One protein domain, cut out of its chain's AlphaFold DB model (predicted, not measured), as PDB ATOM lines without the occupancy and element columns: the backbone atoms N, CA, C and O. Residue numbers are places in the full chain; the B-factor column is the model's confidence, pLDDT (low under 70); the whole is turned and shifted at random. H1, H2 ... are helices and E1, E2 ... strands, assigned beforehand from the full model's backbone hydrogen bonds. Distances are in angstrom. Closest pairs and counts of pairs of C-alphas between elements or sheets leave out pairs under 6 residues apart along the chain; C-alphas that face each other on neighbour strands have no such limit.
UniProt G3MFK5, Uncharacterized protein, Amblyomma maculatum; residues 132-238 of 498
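Overview. This is residues 132 to 238 of the 498 residues of an uncharacterized protein of Amblyomma maculatum (UniProt G3MFK5). Picture a small sheet of three strands with two helices, H2 and H3, packed on it, while a third helix, H1, lies off the sheet toward one end of the long axis. The short H4 packs on H3 and reaches H1 with its last residue, Val 238, and a long stretch without named elements, residues 216 to 233, leads back to it from E3. The printed part has 107 residues, with four named helices and three named strands in the order H1 H2 E1 H3 E2 E3 H4; the class is mixed, helices and strands. The sheet's order is E1 - E3 - E2, antiparallel throughout. The whole is compact, with a radius of gyration of the C-alphas of 14.6 A, yet elongated in outline, spanning 45 by 29 by 28 A.

Along the chain. Find C-alpha 133 at (172.078, 166.813, 221.805); from there H1 runs through residues 133 to 145, 18.0 A long. H2, residues 154 to 167, covers 20.3 A, and E1 is residues 178 to 181. Look next for H3, residues 189 to 199, 15.1 A long, beginning at (165.401, 151.219, 207.729). E2 is residues 204 to 208, 12.9 A, and E3 residues 211 to 215, 12.7 A. H4, residues 234 to 238, ends at (171.201, 165.785, 209.355).

Arrangement. Start at inner strand E3. Beside it, E1 is antiparallel at 152 degrees, with N 179 and O 214 2.8 A apart, within hydrogen-bond range. E2 and E3 form a hairpin, with N 206 and O 213 at 2.8 A. H2 and H3 are on one face of this sheet, giving two layers, helices over strands. H3 has a height over the sheet of 9.6 A and runs along the strands, at 24 degrees to E2 on the local plane. E1, H3 and E2 make a split strand-helix-strand unit, two strands running the same way with E3 between them; its crossover is right-handed. The closest C-alphas of H2 and E1 are those of Leu 157 and Leu 181, 6.6 A apart. H2 and H3 are close but not clearly touching: the C-alphas of Tyr 158 and Leu 196 come closest, at 7.3 A. H3 and H4 touch, closest at the C-alphas of Asp 195 and Leu 237, 6.3 A. H1, with residues 139 to 143 alone, only just touches H4, with 3 pairs of C-alphas within 8 A, the closest being those of Asp 140 and Val 238, 7.5 A. In H1, H2, H3 and H4 every O i to N i+4 pair is within hydrogen-bond range.

Size, cuts and confidence. The C-alphas farthest apart are those of Ser 134 and Lys 172, 46.9 A. The printed part has no cut; the link from E3 to H4 is long, 18 residues. The model's confidence is low, under 70, at residues 169 to 176 and 219 to 232.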
ATOM      1  N   ASN A 132     167.365 166.024 220.575       88.00
ATOM      2  CA  ASN A 132     168.226 166.616 221.603       88.00
ATOM      3  C   ASN A 132     169.711 166.356 221.288       88.00
ATOM      4  O   ASN A 132     170.047 165.615 220.363       88.00
ATOM      5  N   ARG A 133     170.631 166.945 222.058       85.00
ATOM      6  CA  ARG A 133     172.078 166.813 221.805       85.00
ATOM      7  C   ARG A 133     172.568 165.365 221.837       85.00
ATOM      8  O   ARG A 133     173.416 165.009 221.026       85.00
ATOM      9  N   SER A 134     172.061 164.531 222.746       80.75
ATOM     10  CA  SER A 134     172.439 163.111 222.813       80.75
ATOM     11  C   SER A 134     171.990 162.336 221.574       80.75
ATOM     12  O   SER A 134     172.784 161.590 221.008       80.75
ATOM     13  N   PHE A 135     170.758 162.565 221.118       81.50
ATOM     14  CA  PHE A 135     170.206 161.945 219.918       81.50
ATOM     15  C   PHE A 135     171.005 162.349 218.679       81.50
ATOM     16  O   PHE A 135     171.360 161.500 217.869       81.50
ATOM     17  N   ARG A 136     171.366 163.634 218.565       79.00
ATOM     18  CA  ARG A 136     172.195 164.135 217.459       79.00
ATOM     19  C   ARG A 136     173.567 163.482 217.422       79.00
ATOM     20  O   ARG A 136     173.968 163.008 216.377       79.00
ATOM     21  N   ARG A 137     174.255 163.365 218.562       79.25
ATOM     22  CA  ARG A 137     175.561 162.683 218.605       79.25
ATOM     23  C   ARG A 137     175.475 161.231 218.132       79.25
ATOM     24  O   ARG A 137     176.384 160.768 217.452       79.25
ATOM     25  N   ALA A 138     174.404 160.523 218.493       76.19
ATOM     26  CA  ALA A 138     174.177 159.153 218.037       76.19
ATOM     27  C   ALA A 138     173.890 159.091 216.527       76.19
ATOM     28  O   ALA A 138     174.435 158.234 215.836       76.19
ATOM     29  N   LEU A 139     173.081 160.023 216.018       74.00
ATOM     30  CA  LEU A 139     172.803 160.187 214.592       74.00
ATOM     31  C   LEU A 139     174.075 160.482 213.790       74.00
ATOM     32  O   LEU A 139     174.343 159.791 212.813       74.00
ATOM     33  N   ASP A 140     174.840 161.492 214.202       74.81
ATOM     34  CA  ASP A 140     176.047 161.940 213.507       74.81
ATOM     35  C   ASP A 140     177.057 160.792 213.440       74.81
ATOM     36  O   ASP A 140     177.583 160.482 212.374       74.81
ATOM     37  N   ALA A 141     177.262 160.090 214.561       75.12
ATOM     38  CA  ALA A 141     178.113 158.908 214.600       75.12
ATOM     39  C   ALA A 141     177.626 157.806 213.648       75.12
ATOM     40  O   ALA A 141     178.450 157.120 213.054       75.12
ATOM     41  N   TYR A 142     176.312 157.630 213.488       72.50
ATOM     42  CA  TYR A 142     175.762 156.642 212.566       72.50
ATOM     43  C   TYR A 142     175.978 157.040 211.100       72.50
ATOM     44  O   TYR A 142     176.490 156.239 210.326       72.50
ATOM     45  N   LEU A 143     175.619 158.268 210.712       72.88
ATOM     46  CA  LEU A 143     175.729 158.733 209.324       72.88
ATOM     47  C   LEU A 143     177.187 158.765 208.839       72.88
ATOM     48  O   LEU A 143     177.469 158.243 207.757       72.88
ATOM     49  N   LEU A 144     178.093 159.303 209.666       71.50
ATOM     50  CA  LEU A 144     179.512 159.465 209.336       71.50
ATOM     51  C   LEU A 144     180.262 158.130 209.312       71.50
ATOM     52  O   LEU A 144     181.010 157.868 208.372       71.50
ATOM     53  N   ASN A 145     180.085 157.278 210.329       71.69
ATOM     54  CA  ASN A 145     180.875 156.044 210.425       71.69
ATOM     55  C   ASN A 145     180.431 154.978 209.417       71.69
ATOM     56  O   ASN A 145     181.254 154.184 208.975       71.69
ATOM     57  N   GLU A 146     179.148 154.950 209.053       70.00
ATOM     58  CA  GLU A 146     178.595 153.915 208.170       70.00
ATOM     59  C   GLU A 146     178.610 154.302 206.687       70.00
ATOM     60  O   GLU A 146     178.091 153.534 205.873       70.00
ATOM     61  N   GLN A 147     179.132 155.490 206.341       75.56
ATOM     62  CA  GLN A 147     179.115 156.054 204.982       75.56
ATOM     63  C   GLN A 147     177.765 155.803 204.291       75.56
ATOM     64  O   GLN A 147     177.700 155.296 203.172       75.56
ATOM     65  N   TYR A 148     176.661 156.100 204.993       78.75
ATOM     66  CA  TYR A 148     175.323 155.634 204.612       78.75
ATOM     67  C   TYR A 148     174.979 155.947 203.146       78.75
ATOM     68  O   TYR A 148     174.457 155.090 202.439       78.75
ATOM     69  N   LEU A 149     175.326 157.152 202.681       75.81
ATOM     70  CA  LEU A 149     175.078 157.627 201.315       75.81
ATOM     71  C   LEU A 149     175.821 156.832 200.225       75.81
ATOM     72  O   LEU A 149     175.432 156.895 199.059       75.81
ATOM     73  N   GLU A 150     176.867 156.089 200.587       81.38
ATOM     74  CA  GLU A 150     177.667 155.256 199.684       81.38
ATOM     75  C   GLU A 150     177.174 153.798 199.642       81.38
ATOM     76  O   GLU A 150     177.644 153.010 198.816       81.38
ATOM     77  N   LYS A 151     176.200 153.420 200.490       82.69
ATOM     78  CA  LYS A 151     175.690 152.043 200.537       82.69
ATOM     79  C   LYS A 151     175.010 151.655 199.207       82.69
ATOM     80  O   LYS A 151     174.183 152.403 198.674       82.69
ATOM     81  N   PRO A 152     175.324 150.472 198.642       83.00
ATOM     82  CA  PRO A 152     174.785 150.049 197.355       83.00
ATOM     83  C   PRO A 152     173.268 149.810 197.421       83.00
ATOM     84  O   PRO A 152     172.703 149.489 198.461       83.00
ATOM     85  N   GLY A 153     172.587 149.934 196.278       82.50
ATOM     86  CA  GLY A 153     171.154 149.625 196.153       82.50
ATOM     87  C   GLY A 153     170.201 150.777 196.489       82.50
ATOM     88  O   GLY A 153     169.042 150.726 196.079       82.50
ATOM     89  N   LEU A 154     170.689 151.848 197.118       84.31
ATOM     90  CA  LEU A 154     169.913 153.052 197.429       84.31
ATOM     91  C   LEU A 154     169.270 153.698 196.189       84.31
ATOM     92  O   LEU A 154     168.080 154.012 196.201       84.31
ATOM     93  N   SER A 155     170.013 153.811 195.081       83.44
ATOM     94  CA  SER A 155     169.507 154.387 193.824       83.44
ATOM     95  C   SER A 155     168.253 153.682 193.307       83.44
ATOM     96  O   SER A 155     167.268 154.341 192.980       83.44
ATOM     97  N   LYS A 156     168.246 152.343 193.326       87.81
ATOM     98  CA  LYS A 156     167.100 151.533 192.886       87.81
ATOM     99  C   LYS A 156     165.856 151.791 193.734       87.81
ATOM    100  O   LYS A 156     164.751 151.847 193.195       87.81
ATOM    101  N   LEU A 157     166.022 151.952 195.048       89.94
ATOM    102  CA  LEU A 157     164.918 152.279 195.951       89.94
ATOM    103  C   LEU A 157     164.324 153.653 195.613       89.94
ATOM    104  O   LEU A 157     163.108 153.774 195.467       89.94
ATOM    105  N   TYR A 158     165.164 154.670 195.404       86.88
ATOM    106  CA  TYR A 158     164.704 156.016 195.041       86.88
ATOM    107  C   TYR A 158     164.001 156.052 193.683       86.88
ATOM    108  O   TYR A 158     162.969 156.708 193.536       86.88
ATOM    109  N   ASP A 159     164.542 155.342 192.693       85.88
ATOM    110  CA  ASP A 159     163.958 155.250 191.355       85.88
ATOM    111  C   ASP A 159     162.581 154.580 191.403       85.88
ATOM    112  O   ASP A 159     161.655 155.030 190.727       85.88
ATOM    113  N   SER A 160     162.417 153.576 192.270       89.44
ATOM    114  CA  SER A 160     161.140 152.890 192.487       89.44
ATOM    115  C   SER A 160     160.086 153.838 193.069       89.44
ATOM    116  O   SER A 160     158.960 153.892 192.571       89.44
ATOM    117  N   VAL A 161     160.462 154.647 194.067       88.25
ATOM    118  CA  VAL A 161     159.573 155.656 194.671       88.25
ATOM    119  C   VAL A 161     159.217 156.758 193.670       88.25
ATOM    120  O   VAL A 161     158.043 157.106 193.553       88.25
ATOM    121  N   ARG A 162     160.185 157.273 192.892       86.50
ATOM    122  CA  ARG A 162     159.911 158.268 191.833       86.50
ATOM    123  C   ARG A 162     158.970 157.726 190.773       86.50
ATOM    124  O   ARG A 162     158.034 158.420 190.379       86.50
ATOM    125  N   HIS A 163     159.228 156.513 190.295       86.19
ATOM    126  CA  HIS A 163     158.405 155.882 189.274       86.19
ATOM    127  C   HIS A 163     156.970 155.700 189.767       86.19
ATOM    128  O   HIS A 163     156.030 156.051 189.057       86.19
ATOM    129  N   TRP A 164     156.808 155.221 191.001       87.69
ATOM    130  CA  TRP A 164     155.504 155.104 191.636       87.69
ATOM    131  C   TRP A 164     154.810 156.468 191.749       87.69
ATOM    132  O   TRP A 164     153.718 156.611 191.212       87.69
ATOM    133  N   LEU A 165     155.450 157.499 192.315       83.50
ATOM    134  CA  LEU A 165     154.853 158.836 192.464       83.50
ATOM    135  C   LEU A 165     154.454 159.486 191.135       83.50
ATOM    136  O   LEU A 165     153.376 160.070 191.036       83.50
ATOM    137  N   ASN A 166     155.292 159.375 190.104       82.19
ATOM    138  CA  ASN A 166     155.022 159.978 188.798       82.19
ATOM    139  C   ASN A 166     153.896 159.262 188.029       82.19
ATOM    140  O   ASN A 166     153.275 159.877 187.161       82.19
ATOM    141  N   ASN A 167     153.616 157.999 188.365       78.94
ATOM    142  CA  ASN A 167     152.545 157.200 187.769       78.94
ATOM    143  C   ASN A 167     151.283 157.111 188.647       78.94
ATOM    144  O   ASN A 167     150.248 156.645 188.169       78.94
ATOM    145  N   ASN A 168     151.336 157.594 189.893       70.88
ATOM    146  CA  ASN A 168     150.209 157.630 190.826       70.88
ATOM    147  C   ASN A 168     149.301 158.848 190.566       70.88
ATOM    148  O   ASN A 168     149.190 159.781 191.364       70.88
ATOM    149  N   ASP A 169     148.677 158.869 189.388       63.56
ATOM    150  CA  ASP A 169     147.734 159.917 189.007       63.56
ATOM    151  C   ASP A 169     146.353 159.640 189.617       63.56
ATOM    152  O   ASP A 169     145.542 158.883 189.073       63.56
ATOM    153  N   ARG A 170     146.068 160.297 190.747       63.28
ATOM    154  CA  ARG A 170     144.778 160.198 191.451       63.28
ATOM    155  C   ARG A 170     143.574 160.606 190.595       63.28
ATOM    156  O   ARG A 170     142.456 160.223 190.921       63.28
ATOM    157  N   SER A 171     143.773 161.335 189.491       55.38
ATOM    158  CA  SER A 171     142.693 161.681 188.555       55.38
ATOM    159  C   SER A 171     142.259 160.513 187.655       55.38
ATOM    160  O   SER A 171     141.188 160.571 187.054       55.38
ATOM    161  N   LYS A 172     143.053 159.432 187.588       56.41
ATOM    162  CA  LYS A 172     142.827 158.271 186.706       56.41
ATOM    163  C   LYS A 172     142.257 157.034 187.410       56.41
ATOM    164  O   LYS A 172     142.155 155.983 186.785       56.41
ATOM    165  N   GLY A 173     141.882 157.133 188.688       52.25
ATOM    166  CA  GLY A 173     141.207 156.050 189.419       52.25
ATOM    167  C   GLY A 173     142.082 154.839 189.779       52.25
ATOM    168  O   GLY A 173     141.541 153.816 190.190       52.25
ATOM    169  N   SER A 174     143.411 154.932 189.646       53.75
ATOM    170  CA  SER A 174     144.329 153.903 190.152       53.75
ATOM    171  C   SER A 174     144.445 154.016 191.675       53.75
ATOM    172  O   SER A 174     144.691 155.097 192.204       53.75
ATOM    173  N   SER A 175     144.190 152.911 192.374       56.19
ATOM    174  CA  SER A 175     143.872 152.874 193.806       56.19
ATOM    175  C   SER A 175     145.028 152.455 194.717       56.19
ATOM    176  O   SER A 175     144.797 152.272 195.913       56.19
ATOM    177  N   ASP A 176     146.243 152.259 194.199       68.06
ATOM    178  CA  ASP A 176     147.353 151.827 195.053       68.06
ATOM    179  C   ASP A 176     148.090 153.027 195.652       68.06
ATOM    180  O   ASP A 176     149.031 153.577 195.081       68.06
ATOM    181  N   ASN A 177     147.633 153.445 196.831       78.69
ATOM    182  CA  ASN A 177     148.254 154.514 197.612       78.69
ATOM    183  C   ASN A 177     149.555 154.071 198.293       78.69
ATOM    184  O   ASN A 177     150.075 154.829 199.114       78.69
ATOM    185  N   SER A 178     150.087 152.884 197.977       87.31
ATOM    186  CA  SER A 178     151.303 152.363 198.589       87.31
ATOM    187  C   SER A 178     152.281 151.707 197.609       87.31
ATOM    188  O   SER A 178     151.924 151.322 196.501       87.31
ATOM    189  N   LEU A 179     153.539 151.601 198.033       91.56
ATOM    190  CA  LEU A 179     154.636 150.895 197.377       91.56
ATOM    191  C   LEU A 179     155.424 150.139 198.449       91.56
ATOM    192  O   LEU A 179     155.867 150.748 199.418       91.56
ATOM    193  N   THR A 180     155.658 148.840 198.276       92.88
ATOM    194  CA  THR A 180     156.573 148.097 199.156       92.88
ATOM    195  C   THR A 180     157.978 148.104 198.567       92.88
ATOM    196  O   THR A 180     158.200 147.642 197.449       92.88
ATOM    197  N   LEU A 181     158.929 148.628 199.331       92.94
ATOM    198  CA  LEU A 181     160.355 148.578 199.051       92.94
ATOM    199  C   LEU A 181     160.984 147.387 199.776       92.94
ATOM    200  O   LEU A 181     160.603 147.084 200.903       92.94
ATOM    201  N   SER A 182     162.004 146.775 199.178       91.31
ATOM    202  CA  SER A 182     162.800 145.710 199.805       91.31
ATOM    203  C   SER A 182     164.252 146.179 199.964       91.31
ATOM    204  O   SER A 182     165.063 145.971 199.058       91.31
ATOM    205  N   PRO A 183     164.581 146.892 201.057       87.56
ATOM    206  CA  PRO A 183     165.947 147.325 201.340       87.56
ATOM    207  C   PRO A 183     166.856 146.124 201.622       87.56
ATOM    208  O   PRO A 183     166.388 145.099 202.106       87.56
ATOM    209  N   HIS A 184     168.149 146.255 201.323       84.62
ATOM    210  CA  HIS A 184     169.156 145.261 201.708       84.62
ATOM    211  C   HIS A 184     169.319 145.221 203.237       84.62
ATOM    212  O   HIS A 184     169.165 146.258 203.881       84.62
ATOM    213  N   ASP A 185     169.704 144.071 203.795       81.00
ATOM    214  CA  ASP A 185     169.820 143.859 205.250       81.00
ATOM    215  C   ASP A 185     170.793 144.840 205.938       81.00
ATOM    216  O   ASP A 185     170.607 145.208 207.096       81.00
ATOM    217  N   ASP A 186     171.794 145.332 205.203       79.69
ATOM    218  CA  ASP A 186     172.811 146.273 205.702       79.69
ATOM    219  C   ASP A 186     172.339 147.743 205.748       79.69
ATOM    220  O   ASP A 186     173.074 148.634 206.203       79.69
ATOM    221  N   LEU A 187     171.135 148.035 205.238       80.88
ATOM    222  CA  LEU A 187     170.529 149.364 205.286       80.88
ATOM    223  C   LEU A 187     169.700 149.523 206.558       80.88
ATOM    224  O   LEU A 187     168.711 148.827 206.776       80.88
ATOM    225  N   SER A 188     170.025 150.537 207.358       79.06
ATOM    226  CA  SER A 188     169.141 150.951 208.446       79.06
ATOM    227  C   SER A 188     167.851 151.532 207.878       79.06
ATOM    228  O   SER A 188     167.841 152.603 207.263       79.06
ATOM    229  N   ILE A 189     166.753 150.814 208.111       82.00
ATOM    230  CA  ILE A 189     165.401 151.219 207.729       82.00
ATOM    231  C   ILE A 189     165.048 152.616 208.273       82.00
ATOM    232  O   ILE A 189     164.569 153.430 207.483       82.00
ATOM    233  N   PRO A 190     165.339 152.972 209.546       75.62
ATOM    234  CA  PRO A 190     165.121 154.334 210.037       75.62
ATOM    235  C   PRO A 190     165.836 155.425 209.227       75.62
ATOM    236  O   PRO A 190     165.233 156.454 208.923       75.62
ATOM    237  N   VAL A 191     167.099 155.205 208.841       76.75
ATOM    238  CA  VAL A 191     167.870 156.192 208.062       76.75
ATOM    239  C   VAL A 191     167.334 156.286 206.638       76.75
ATOM    240  O   VAL A 191     167.162 157.385 206.115       76.75
ATOM    241  N   LEU A 192     166.962 155.148 206.049       81.81
ATOM    242  CA  LEU A 192     166.293 155.111 204.753       81.81
ATOM    243  C   LEU A 192     164.964 155.863 204.763       81.81
ATOM    244  O   LEU A 192     164.690 156.610 203.832       81.81
ATOM    245  N   MET A 193     164.150 155.722 205.808       81.75
ATOM    246  CA  MET A 193     162.899 156.475 205.932       81.75
ATOM    247  C   MET A 193     163.143 157.987 205.990       81.75
ATOM    248  O   MET A 193     162.394 158.745 205.381       81.75
ATOM    249  N   VAL A 194     164.175 158.443 206.706       75.56
ATOM    250  CA  VAL A 194     164.564 159.864 206.752       75.56
ATOM    251  C   VAL A 194     165.006 160.354 205.379       75.56
ATOM    252  O   VAL A 194     164.535 161.391 204.913       75.56
ATOM    253  N   ASP A 195     165.885 159.608 204.718       79.25
ATOM    254  CA  ASP A 195     166.392 159.973 203.400       79.25
ATOM    255  C   ASP A 195     165.256 160.029 202.368       79.25
ATOM    256  O   ASP A 195     165.087 161.016 201.650       79.25
ATOM    257  N   LEU A 196     164.370 159.030 202.384       81.69
ATOM    258  CA  LEU A 196     163.173 159.017 201.553       81.69
ATOM    259  C   LEU A 196     162.227 160.182 201.866       81.69
ATOM    260  O   LEU A 196     161.717 160.778 200.926       81.69
ATOM    261  N   ARG A 197     162.017 160.565 203.133       78.19
ATOM    262  CA  ARG A 197     161.221 161.762 203.486       78.19
ATOM    263  C   ARG A 197     161.855 163.056 202.988       78.19
ATOM    264  O   ARG A 197     161.135 163.946 202.551       78.19
ATOM    265  N   THR A 198     163.181 163.146 203.048       74.81
ATOM    266  CA  THR A 198     163.937 164.326 202.605       74.81
ATOM    267  C   THR A 198     163.853 164.478 201.087       74.81
ATOM    268  O   THR A 198     163.640 165.573 200.576       74.81
ATOM    269  N   ARG A 199     163.956 163.365 200.348       78.12
ATOM    270  CA  ARG A 199     163.824 163.338 198.880       78.12
ATOM    271  C   ARG A 199     162.382 163.466 198.401       78.12
ATOM    272  O   ARG A 199     162.141 164.036 197.339       78.12
ATOM    273  N   PHE A 200     161.442 162.903 199.154       78.75
ATOM    274  CA  PHE A 200     160.032 162.779 198.799       78.75
ATOM    275  C   PHE A 200     159.139 163.219 199.977       78.75
ATOM    276  O   PHE A 200     158.579 162.379 200.693       78.75
ATOM    277  N   PRO A 201     158.999 164.538 200.205       73.19
ATOM    278  CA  PRO A 201     158.199 165.060 201.307       73.19
ATOM    279  C   PRO A 201     156.736 164.608 201.239       73.19
ATOM    280  O   PRO A 201     156.141 164.525 200.165       73.19
ATOM    281  N   GLY A 202     156.144 164.344 202.406       72.44
ATOM    282  CA  GLY A 202     154.736 163.953 202.532       72.44
ATOM    283  C   GLY A 202     154.456 162.449 202.448       72.44
ATOM    284  O   GLY A 202     153.294 162.069 202.527       72.44
ATOM    285  N   LEU A 203     155.476 161.593 202.321       79.31
ATOM    286  CA  LEU A 203     155.310 160.137 202.385       79.31
ATOM    287  C   LEU A 203     155.236 159.606 203.825       79.31
ATOM    288  O   LEU A 203     155.953 160.052 204.726       79.31
ATOM    289  N   GLU A 204     154.394 158.594 204.015       80.19
ATOM    290  CA  GLU A 204     154.308 157.770 205.219       80.19
ATOM    291  C   GLU A 204     155.021 156.434 205.011       80.19
ATOM    292  O   GLU A 204     155.174 155.959 203.887       80.19
ATOM    293  N   PHE A 205     155.474 155.832 206.107       83.25
ATOM    294  CA  PHE A 205     156.327 154.650 206.077       83.25
ATOM    295  C   PHE A 205     155.904 153.681 207.170       83.25
ATOM    296  O   PHE A 205     155.711 154.102 208.312       83.25
ATOM    297  N   ASP A 206     155.806 152.405 206.824       82.12
ATOM    298  CA  ASP A 206     155.470 151.325 207.741       82.12
ATOM    299  C   ASP A 206     156.352 150.106 207.462       82.12
ATOM    300  O   ASP A 206     156.552 149.718 206.309       82.12
ATOM    301  N   VAL A 207     156.903 149.501 208.510       84.06
ATOM    302  CA  VAL A 207     157.774 148.329 208.368       84.06
ATOM    303  C   VAL A 207     156.899 147.081 208.373       84.06
ATOM    304  O   VAL A 207     156.223 146.788 209.358       84.06
ATOM    305  N   LYS A 208     156.897 146.344 207.262       85.56
ATOM    306  CA  LYS A 208     156.157 145.093 207.094       85.56
ATOM    307  C   LYS A 208     157.114 143.903 206.947       85.56
ATOM    308  O   LYS A 208     158.263 144.105 206.556       85.56
ATOM    309  N   PRO A 209     156.658 142.660 207.198       85.88
ATOM    310  CA  PRO A 209     157.457 141.462 206.924       85.88
ATOM    311  C   PRO A 209     157.959 141.388 205.473       85.88
ATOM    312  O   PRO A 209     159.058 140.906 205.228       85.88
ATOM    313  N   GLU A 210     157.172 141.890 204.517       86.62
ATOM    314  CA  GLU A 210     157.529 141.957 203.095       86.62
ATOM    315  C   GLU A 210     158.503 143.094 202.715       86.62
ATOM    316  O   GLU A 210     158.975 143.139 201.577       86.62
ATOM    317  N   GLY A 211     158.801 144.015 203.637       89.19
ATOM    318  CA  GLY A 211     159.689 145.156 203.413       89.19
ATOM    319  C   GLY A 211     159.144 146.484 203.946       89.19
ATOM    320  O   GLY A 211     158.201 146.542 204.733       89.19
ATOM    321  N   LEU A 212     159.747 147.590 203.512       90.62
ATOM    322  CA  LEU A 212     159.341 148.941 203.892       90.62
ATOM    323  C   LEU A 212     158.176 149.403 203.010       90.62
ATOM    324  O   LEU A 212     158.367 149.732 201.840       90.62
ATOM    325  N   ARG A 213     156.968 149.467 203.570       91.06
ATOM    326  CA  ARG A 213     155.801 150.029 202.890       91.06
ATOM    327  C   ARG A 213     155.858 151.550 202.934       91.06
ATOM    328  O   ARG A 213     155.939 152.145 204.000       91.06
ATOM    329  N   VAL A 214     155.777 152.164 201.767       90.12
ATOM    330  CA  VAL A 214     155.727 153.604 201.538       90.12
ATOM    331  C   VAL A 214     154.309 153.955 201.114       90.12
ATOM    332  O   VAL A 214     153.792 153.339 200.191       90.12
ATOM    333  N   THR A 215     153.674 154.922 201.763       87.06
ATOM    334  CA  THR A 215     152.277 155.305 201.516       87.06
ATOM    335  C   THR A 215     152.196 156.792 201.205       87.06
ATOM    336  O   THR A 215     152.862 157.597 201.850       87.06
ATOM    337  N   LEU A 216     151.372 157.178 200.229       81.62
ATOM    338  CA  LEU A 216     151.067 158.580 199.945       81.62
ATOM    339  C   LEU A 216     149.737 158.926 200.630       81.62
ATOM    340  O   LEU A 216     148.685 158.482 200.154       81.62
ATOM    341  N   PRO A 217     149.742 159.723 201.714       76.81
ATOM    342  CA  PRO A 217     148.540 160.014 202.486       76.81
ATOM    343  C   PRO A 217     147.471 160.705 201.634       76.81
ATOM    344  O   PRO A 217     147.814 161.517 200.766       76.81
ATOM    345  N   PRO A 218     146.168 160.472 201.886       71.81
ATOM    346  CA  PRO A 218     145.074 161.066 201.107       71.81
ATOM    347  C   PRO A 218     145.144 162.596 201.024       71.81
ATOM    348  O   PRO A 218     144.816 163.181 199.995       71.81
ATOM    349  N   ASN A 219     145.648 163.238 202.079       66.81
ATOM    350  CA  ASN A 219     145.720 164.695 202.197       66.81
ATOM    351  C   ASN A 219     146.992 165.305 201.578       66.81
ATOM    352  O   ASN A 219     147.125 166.525 201.558       66.81
ATOM    353  N   CYS A 220     147.923 164.486 201.078       64.94
ATOM    354  CA  CYS A 220     149.124 164.954 200.387       64.94
ATOM    355  C   CYS A 220     148.957 164.803 198.873       64.94
ATOM    356  O   CYS A 220     148.527 163.753 198.392       64.94
ATOM    357  N   ALA A 221     149.298 165.843 198.112       62.38
ATOM    358  CA  ALA A 221     149.326 165.765 196.657       62.38
ATOM    359  C   ALA A 221     150.639 165.108 196.191       62.38
ATOM    360  O   ALA A 221     151.702 165.464 196.708       62.38
ATOM    361  N   PRO A 222     150.603 164.188 195.209       61.41
ATOM    362  CA  PRO A 222     151.822 163.690 194.591       61.41
ATOM    363  C   PRO A 222     152.513 164.858 193.880       61.41
ATOM    364  O   PRO A 222     152.013 165.388 192.888       61.41
ATOM    365  N   THR A 223     153.659 165.291 194.400       61.44
ATOM    366  CA  THR A 223     154.489 166.271 193.696       61.44
ATOM    367  C   THR A 223     155.246 165.512 192.615       61.44
ATOM    368  O   THR A 223     155.986 164.588 192.943       61.44
ATOM    369  N   LYS A 224     155.049 165.854 191.332       61.06
ATOM    370  CA  LYS A 224     155.839 165.249 190.246       61.06
ATOM    371  C   LYS A 224     157.314 165.485 190.531       61.06
ATOM    372  O   LYS A 224     157.757 166.631 190.596       61.06
ATOM    373  N   VAL A 225     158.057 164.401 190.704       64.06
ATOM    374  CA  VAL A 225     159.470 164.471 191.059       64.06
ATOM    375  C   VAL A 225     160.269 164.393 189.769       64.06
ATOM    376  O   VAL A 225     160.182 163.397 189.043       64.06
ATOM    377  N   ALA A 226     161.019 165.454 189.459       57.81
ATOM    378  CA  ALA A 226     161.928 165.458 188.320       57.81
ATOM    379  C   ALA A 226     162.933 164.297 188.437       57.81
ATOM    380  O   ALA A 226     163.366 163.945 189.539       57.81
ATOM    381  N   THR A 227     163.323 163.716 187.301       52.25
ATOM    382  CA  THR A 227     164.375 162.685 187.213       52.25
ATOM    383  C   THR A 227     165.717 163.169 187.767       52.25
ATOM    384  O   THR A 227     166.520 162.361 188.224       52.25
ATOM    385  N   ASP A 228     165.908 164.488 187.809       48.03
ATOM    386  CA  ASP A 228     167.194 165.151 188.024       48.03
ATOM    387  C   ASP A 228     167.315 165.730 189.445       48.03
ATOM    388  O   ASP A 228     168.166 166.578 189.716       48.03
ATOM    389  N   GLY A 229     166.440 165.313 190.368       56.62
ATOM    390  CA  GLY A 229     166.535 165.714 191.767       56.62
ATOM    391  C   GLY A 229     167.891 165.300 192.332       56.62
ATOM    392  O   GLY A 229     168.156 164.103 192.480       56.62
ATOM    393  N   ARG A 230     168.749 166.287 192.627       66.69
ATOM    394  CA  ARG A 230     170.053 166.048 193.252       66.69
ATOM    395  C   ARG A 230     169.872 165.204 194.509       66.69
ATOM    396  O   ARG A 230     168.886 165.365 195.230       66.69
ATOM    397  N   ALA A 231     170.826 164.320 194.784       66.44
ATOM    398  CA  ALA A 231     170.851 163.662 196.080       66.44
ATOM    399  C   ALA A 231     170.898 164.735 197.193       66.44
ATOM    400  O   ALA A 231     171.605 165.740 197.024       66.44
ATOM    401  N   PRO A 232     170.139 164.560 198.290       68.25
ATOM    402  CA  PRO A 232     170.333 165.357 199.475       68.25
ATOM    403  C   PRO A 232     171.767 165.131 199.944       68.25
ATOM    404  O   PRO A 232     172.316 164.028 199.882       68.25
ATOM    405  N   THR A 233     172.385 166.221 200.349       74.88
ATOM    406  CA  THR A 233     173.683 166.219 201.002       74.88
ATOM    407  C   THR A 233     173.543 165.605 202.391       74.88
ATOM    408  O   THR A 233     172.456 165.578 202.968       74.88
ATOM    409  N   GLU A 234     174.653 165.142 202.960       74.25
ATOM    410  CA  GLU A 234     174.678 164.663 204.345       74.25
ATOM    411  C   GLU A 234     174.150 165.728 205.321       74.25
ATOM    412  O   GLU A 234     173.361 165.416 206.207       74.25
ATOM    413  N   ALA A 235     174.487 167.000 205.086       78.06
ATOM    414  CA  ALA A 235     173.990 168.123 205.875       78.06
ATOM    415  C   ALA A 235     172.456 168.254 205.825       78.06
ATOM    416  O   ALA A 235     171.829 168.474 206.857       78.06
ATOM    417  N   GLU A 236     171.833 168.063 204.658       77.12
ATOM    418  CA  GLU A 236     170.368 168.096 204.534       77.12
ATOM    419  C   GLU A 236     169.691 166.913 205.225       77.12
ATOM    420  O   GLU A 236     168.616 167.078 205.796       77.12
ATOM    421  N   LEU A 237     170.318 165.734 205.220       74.56
ATOM    422  CA  LEU A 237     169.820 164.588 205.981       74.56
ATOM    423  C   LEU A 237     169.909 164.840 207.485       74.56
ATOM    424  O   LEU A 237     168.946 164.585 208.206       74.56
ATOM    425  N   VAL A 238     171.033 165.381 207.955       76.25
ATOM    426  CA  VAL A 238     171.201 165.785 209.355       76.25
ATOM    427  C   VAL A 238     170.139 166.818 209.741       76.25
ATOM    428  O   VAL A 238     169.480 166.656 210.769       76.25
TER     429      VAL A 238